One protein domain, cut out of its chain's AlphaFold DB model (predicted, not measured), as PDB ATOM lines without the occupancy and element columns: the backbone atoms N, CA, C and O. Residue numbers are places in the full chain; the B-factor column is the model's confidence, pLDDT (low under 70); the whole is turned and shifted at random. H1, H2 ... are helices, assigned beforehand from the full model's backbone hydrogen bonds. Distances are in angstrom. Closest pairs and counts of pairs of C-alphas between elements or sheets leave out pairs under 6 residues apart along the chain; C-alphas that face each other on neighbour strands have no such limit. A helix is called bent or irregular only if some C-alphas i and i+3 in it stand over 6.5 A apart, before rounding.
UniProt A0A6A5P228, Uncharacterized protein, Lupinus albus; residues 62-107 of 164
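This is residues 62 to 107 of the 164 residues of an uncharacterized protein of Lupinus albus (UniProt A0A6A5P228). Picture an open, loose frame of three helices: H1 and H2 make a wide V, joined by a tight link at its closed end, and H3 sits at the other end of the model, beyond a six-residue link and in contact with neither. The middle between the helices is empty, and residues 102 to 107, of which 102 to 106 belong to H3, stick out free. The printed part has 46 residues, with three named helices in the order H1, H2, H3 and no named strand; the class is all helix. The whole is loose, with a radius of gyration of the C-alphas of 12.4 A, and elongated, with spans of 34 by 19 by 14 A.

Begin at C-alpha 62, at (316.340, 348.658, 121.055), where H1 starts; it covers residues 62 to 74 and runs 18.3 A to C-alpha 74 at (315.550, 361.885, 133.716). Read on past residues 75 to 78 to Pro 79, where H2 begins; it covers residues 79 to 88 and measures 15.0 A from first to last C-alpha. H2 is neither bent nor irregular, but only just: C-alphas 80 and 83 are 6.1 A apart. After residues 89 to 94 comes H3, residues 95 to 106, which runs 16.0 A from Trp 95 to C-alpha 106 at (323.411, 337.734, 116.822).

Start from H1 and look across to H2: the two are close but not clearly touching, with 1 pair of C-alphas within 8 A. That closest pair is Phe 72 and Arg 82, whose C-alphas are 7.2 A apart. The lines of H1 and H2 stand at a steep tilt of 52 degrees, and the two run opposite ways, their centres 12.4 A apart. Now look to H3: it is apart from H1, and it is apart from H2 as well, with no C-alpha of either within 8 A of it. In the backbones of H1 and H3, every O i to N i+4 pair is within hydrogen-bond range; in H2, 4 of 6 such pairs are.

Compare Gln 76 with Gly 107 to find the two C-alphas farthest apart, 34.9 A. The first and last printed C-alphas, those of Leu 62 and Gly 107, are 17.3 A apart. The printed part has no cut. The link from H1 to H2 is tight, with 4 residues; the link from H2 to H3 is short, with 6 residues; no link is long. In the B-factor column you will find a mean pLDDT of 74.5 for the printed part, with 15 residues under 70, namely residues 92 to 95 and 97 to 107. The mean pLDDT of H3 is 66.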
ATOM      1  N   LEU A  62     316.491 347.254 121.435       76.69
ATOM      2  CA  LEU A  62     316.340 348.658 121.055       76.69
ATOM      3  C   LEU A  62     315.294 349.375 121.915       76.69
ATOM      4  O   LEU A  62     315.516 350.515 122.324       76.69
ATOM      5  N   VAL A  63     314.186 348.695 122.227       77.38
ATOM      6  CA  VAL A  63     313.112 349.226 123.079       77.38
ATOM      7  C   VAL A  63     313.637 349.428 124.495       77.38
ATOM      8  O   VAL A  63     313.500 350.515 125.062       77.38
ATOM      9  N   TRP A  64     314.326 348.420 125.031       82.69
ATOM     10  CA  TRP A  64     314.933 348.510 126.354       82.69
ATOM     11  C   TRP A  64     316.014 349.599 126.421       82.69
ATOM     12  O   TRP A  64     316.028 350.407 127.350       82.69
ATOM     13  N   LEU A  65     316.881 349.697 125.406       83.62
ATOM     14  CA  LEU A  65     317.906 350.741 125.330       83.62
ATOM     15  C   LEU A  65     317.289 352.143 125.326       83.62
ATOM     16  O   LEU A  65     317.803 353.049 125.987       83.62
ATOM     17  N   PHE A  66     316.185 352.337 124.602       83.75
ATOM     18  CA  PHE A  66     315.474 353.609 124.595       83.75
ATOM     19  C   PHE A  66     314.947 353.964 125.993       83.75
ATOM     20  O   PHE A  66     315.205 355.068 126.481       83.75
ATOM     21  N   GLN A  67     314.300 353.016 126.675       83.06
ATOM     22  CA  GLN A  67     313.805 353.191 128.046       83.06
ATOM     23  C   GLN A  67     314.940 353.495 129.035       83.06
ATOM     24  O   GLN A  67     314.826 354.424 129.837       83.06
ATOM     25  N   ALA A  68     316.062 352.777 128.942       84.75
ATOM     26  CA  ALA A  68     317.240 353.009 129.772       84.75
ATOM     27  C   ALA A  68     317.836 354.407 129.539       84.75
ATOM     28  O   ALA A  68     318.172 355.108 130.494       84.75
ATOM     29  N   LYS A  69     317.911 354.869 128.282       84.44
ATOM     30  CA  LYS A  69     318.374 356.231 127.959       84.44
ATOM     31  C   LYS A  69     317.459 357.298 128.555       84.44
ATOM     32  O   LYS A  69     317.971 358.243 129.153       84.44
ATOM     33  N   GLN A  70     316.141 357.133 128.434       83.56
ATOM     34  CA  GLN A  70     315.167 358.043 129.045       83.56
ATOM     35  C   GLN A  70     315.313 358.071 130.572       83.56
ATOM     36  O   GLN A  70     315.350 359.144 131.171       83.56
ATOM     37  N   PHE A  71     315.495 356.906 131.198       82.38
ATOM     38  CA  PHE A  71     315.750 356.787 132.631       82.38
ATOM     39  C   PHE A  71     317.022 357.534 133.051       82.38
ATOM     40  O   PHE A  71     316.975 358.394 133.931       82.38
ATOM     41  N   PHE A  72     318.156 357.292 132.391       83.38
ATOM     42  CA  PHE A  72     319.412 357.957 132.746       83.38
ATOM     43  C   PHE A  72     319.382 359.471 132.532       83.38
ATOM     44  O   PHE A  72     320.007 360.199 133.302       83.38
ATOM     45  N   GLN A  73     318.664 359.950 131.513       82.00
ATOM     46  CA  GLN A  73     318.467 361.381 131.277       82.00
ATOM     47  C   GLN A  73     317.610 362.013 132.375       82.00
ATOM     48  O   GLN A  73     317.994 363.038 132.934       82.00
ATOM     49  N   LEU A  74     316.490 361.376 132.721       79.25
ATOM     50  CA  LEU A  74     315.550 361.885 133.716       79.25
ATOM     51  C   LEU A  74     316.167 361.965 135.120       79.25
ATOM     52  O   LEU A  74     315.948 362.937 135.840       79.25
ATOM     53  N   TYR A  75     316.961 360.960 135.493       79.38
ATOM     54  CA  TYR A  75     317.632 360.889 136.795       79.38
ATOM     55  C   TYR A  75     319.053 361.473 136.792       79.38
ATOM     56  O   TYR A  75     319.763 361.334 137.784       79.38
ATOM     57  N   GLN A  76     319.469 362.119 135.694       79.38
ATOM     58  CA  GLN A  76     320.796 362.733 135.533       79.38
ATOM     59  C   GLN A  76     321.948 361.797 135.939       79.38
ATOM     60  O   GLN A  76     322.908 362.192 136.599       79.38
ATOM     61  N   VAL A  77     321.850 360.528 135.541       78.88
ATOM     62  CA  VAL A  77     322.856 359.514 135.867       78.88
ATOM     63  C   VAL A  77     324.131 359.800 135.077       78.88
ATOM     64  O   VAL A  77     324.099 359.872 133.837       78.88
ATOM     65  N   SER A  78     325.252 359.932 135.788       80.56
ATOM     66  CA  SER A  78     326.572 360.152 135.187       80.56
ATOM     67  C   SER A  78     327.003 358.958 134.319       80.56
ATOM     68  O   SER A  78     326.638 357.821 134.629       80.56
ATOM     69  N   PRO A  79     327.764 359.167 133.227       76.50
ATOM     70  CA  PRO A  79     328.205 358.082 132.346       76.50
ATOM     71  C   PRO A  79     328.890 356.920 133.083       76.50
ATOM     72  O   PRO A  79     328.579 355.764 132.797       76.50
ATOM     73  N   ASP A  80     329.721 357.223 134.082       80.06
ATOM     74  CA  ASP A  80     330.447 356.223 134.878       80.06
ATOM     75  C   ASP A  80     329.496 355.320 135.681       80.06
ATOM     76  O   ASP A  80     329.686 354.106 135.778       80.06
ATOM     77  N   GLN A  81     328.412 355.896 136.207       76.38
ATOM     78  CA  GLN A  81     327.394 355.162 136.963       76.38
ATOM     79  C   GLN A  81     326.446 354.365 136.058       76.38
ATOM     80  O   GLN A  81     325.892 353.355 136.498       76.38
ATOM     81  N   ARG A  82     326.254 354.776 134.796       81.62
ATOM     82  CA  ARG A  82     325.354 354.070 133.862       81.62
ATOM     83  C   ARG A  82     325.796 352.635 133.650       81.62
ATOM     84  O   ARG A  82     324.958 351.747 133.724       81.62
ATOM     85  N   MET A  83     327.089 352.399 133.437       77.50
ATOM     86  CA  MET A  83     327.611 351.045 133.212       77.50
ATOM     87  C   MET A  83     327.352 350.126 134.408       77.50
ATOM     88  O   MET A  83     326.899 348.992 134.241       77.50
ATOM     89  N   GLN A  84     327.559 350.640 135.621       75.19
ATOM     90  CA  GLN A  84     327.294 349.895 136.851       75.19
ATOM     91  C   GLN A  84     325.803 349.577 136.996       75.19
ATOM     92  O   GLN A  84     325.439 348.434 137.270       75.19
ATOM     93  N   LEU A  85     324.929 350.553 136.743       75.50
ATOM     94  CA  LEU A  85     323.484 350.340 136.793       75.50
ATOM     95  C   LEU A  85     323.003 349.358 135.726       75.50
ATOM     96  O   LEU A  85     322.235 348.462 136.056       75.50
ATOM     97  N   ILE A  86     323.474 349.472 134.480       80.88
ATOM     98  CA  ILE A  86     323.099 348.565 133.383       80.88
ATOM     99  C   ILE A  86     323.318 347.108 133.799       80.88
ATOM    100  O   ILE A  86     322.414 346.296 133.626       80.88
ATOM    101  N   SER A  87     324.454 346.792 134.429       77.38
ATOM    102  CA  SER A  87     324.736 345.433 134.919       77.38
ATOM    103  C   SER A  87     323.733 344.939 135.972       77.38
ATOM    104  O   SER A  87     323.415 343.753 136.023       77.38
ATOM    105  N   CYS A  88     323.192 345.841 136.794       76.38
ATOM    106  CA  CYS A  88     322.180 345.512 137.798       76.38
ATOM    107  C   CYS A  88     320.797 345.284 137.174       76.38
ATOM    108  O   CYS A  88     319.989 344.559 137.752       76.38
ATOM    109  N   TYR A  89     320.535 345.875 136.005       77.31
ATOM    110  CA  TYR A  89     319.312 345.661 135.236       77.31
ATOM    111  C   TYR A  89     319.405 344.487 134.257       77.31
ATOM    112  O   TYR A  89     318.427 344.214 133.578       77.31
ATOM    113  N   MET A  90     320.514 343.753 134.184       77.50
ATOM    114  CA  MET A  90     320.560 342.496 133.430       77.50
ATOM    115  C   MET A  90     319.905 341.380 134.253       77.50
ATOM    116  O   MET A  90     320.304 341.136 135.395       77.50
ATOM    117  N   LYS A  91     318.892 340.706 133.690       71.19
ATOM    118  CA  LYS A  91     318.197 339.582 134.346       71.19
ATOM    119  C   LYS A  91     319.145 338.407 134.580       71.19
ATOM    120  O   LYS A  91     319.171 337.838 135.669       71.19
ATOM    121  N   ASP A  92     319.950 338.098 133.572       65.50
ATOM    122  CA  ASP A  92     321.002 337.098 133.641       65.50
ATOM    123  C   ASP A  92     322.336 337.786 133.918       65.50
ATOM    124  O   ASP A  92     322.869 338.507 133.079       65.50
ATOM    125  N   LYS A  93     322.883 337.567 135.117       66.19
ATOM    126  CA  LYS A  93     324.250 337.990 135.471       66.19
ATOM    127  C   LYS A  93     325.295 336.935 135.130       66.19
ATOM    128  O   LYS A  93     326.487 337.196 135.253       66.19
ATOM    129  N   ASN A  94     324.847 335.730 134.773       68.06
ATOM    130  CA  ASN A  94     325.750 334.632 134.509       68.06
ATOM    131  C   ASN A  94     326.343 334.783 133.112       68.06
ATOM    132  O   ASN A  94     325.595 334.879 132.135       68.06
ATOM    133  N   TRP A  95     327.672 334.812 133.029       67.62
ATOM    134  CA  TRP A  95     328.386 335.061 131.781       67.62
ATOM    135  C   TRP A  95     327.955 334.082 130.686       67.62
ATOM    136  O   TRP A  95     327.646 334.515 129.583       67.62
ATOM    137  N   GLU A  96     327.779 332.798 131.004       70.56
ATOM    138  CA  GLU A  96     327.375 331.782 130.026       70.56
ATOM    139  C   GLU A  96     325.960 332.012 129.473       70.56
ATOM    140  O   GLU A  96     325.695 331.728 128.304       70.56
ATOM    141  N   ASN A  97     325.041 332.547 130.286       65.81
ATOM    142  CA  ASN A  97     323.687 332.877 129.834       65.81
ATOM    143  C   ASN A  97     323.691 334.140 128.970       65.81
ATOM    144  O   ASN A  97     323.001 334.187 127.951       65.81
ATOM    145  N   ILE A  98     324.500 335.135 129.345       65.00
ATOM    146  CA  ILE A  98     324.708 336.344 128.544       65.00
ATOM    147  C   ILE A  98     325.280 335.946 127.180       65.00
ATOM    148  O   ILE A  98     324.680 336.284 126.162       65.00
ATOM    149  N   THR A  99     326.358 335.157 127.150       64.62
ATOM    150  CA  THR A  99     326.974 334.641 125.922       64.62
ATOM    151  C   THR A  99     325.964 333.879 125.074       64.62
ATOM    152  O   THR A  99     325.770 334.243 123.920       64.62
ATOM    153  N   ARG A 100     325.213 332.931 125.651       66.88
ATOM    154  CA  ARG A 100     324.182 332.184 124.913       66.88
ATOM    155  C   ARG A 100     323.088 333.094 124.350       66.88
ATOM    156  O   ARG A 100     322.637 332.883 123.229       66.88
ATOM    157  N   SER A 101     322.637 334.099 125.102       64.38
ATOM    158  CA  SER A 101     321.601 335.034 124.638       64.38
ATOM    159  C   SER A 101     322.106 335.942 123.510       64.38
ATOM    160  O   SER A 101     321.369 336.209 122.562       64.38
ATOM    161  N   ILE A 102     323.376 336.358 123.571       66.88
ATOM    162  CA  ILE A 102     324.058 337.099 122.506       66.88
ATOM    163  C   ILE A 102     324.211 336.198 121.275       66.88
ATOM    164  O   ILE A 102     323.779 336.588 120.198       66.88
ATOM    165  N   GLU A 103     324.708 334.973 121.432       67.69
ATOM    166  CA  GLU A 103     324.843 333.984 120.352       67.69
ATOM    167  C   GLU A 103     323.496 333.607 119.726       67.69
ATOM    168  O   GLU A 103     323.404 333.378 118.529       67.69
ATOM    169  N   THR A 104     322.414 333.569 120.500       65.25
ATOM    170  CA  THR A 104     321.080 333.264 119.955       65.25
ATOM    171  C   THR A 104     320.533 334.435 119.132       65.25
ATOM    172  O   THR A 104     319.821 334.232 118.153       65.25
ATOM    173  N   ARG A 105     320.857 335.673 119.521       63.16
ATOM    174  CA  ARG A 105     320.327 336.898 118.900       63.16
ATOM    175  C   ARG A 105     321.141 337.403 117.725       63.16
ATOM    176  O   ARG A 105     320.573 337.923 116.772       63.16
ATOM    177  N   PHE A 106     322.456 337.299 117.833       58.72
ATOM    178  CA  PHE A 106     323.411 337.734 116.822       58.72
ATOM    179  C   PHE A 106     323.926 336.552 115.986       58.72
ATOM    180  O   PHE A 106     324.748 336.750 115.094       58.72
ATOM    181  N   GLY A 107     323.430 335.337 116.261       52.06
ATOM    182  CA  GLY A 107     324.040 334.096 115.801       52.06
ATOM    183  C   GLY A 107     325.375 333.863 116.515       52.06
ATOM    184  O   GLY A 107     325.999 334.794 117.029       52.06
TER     185      GLY A 107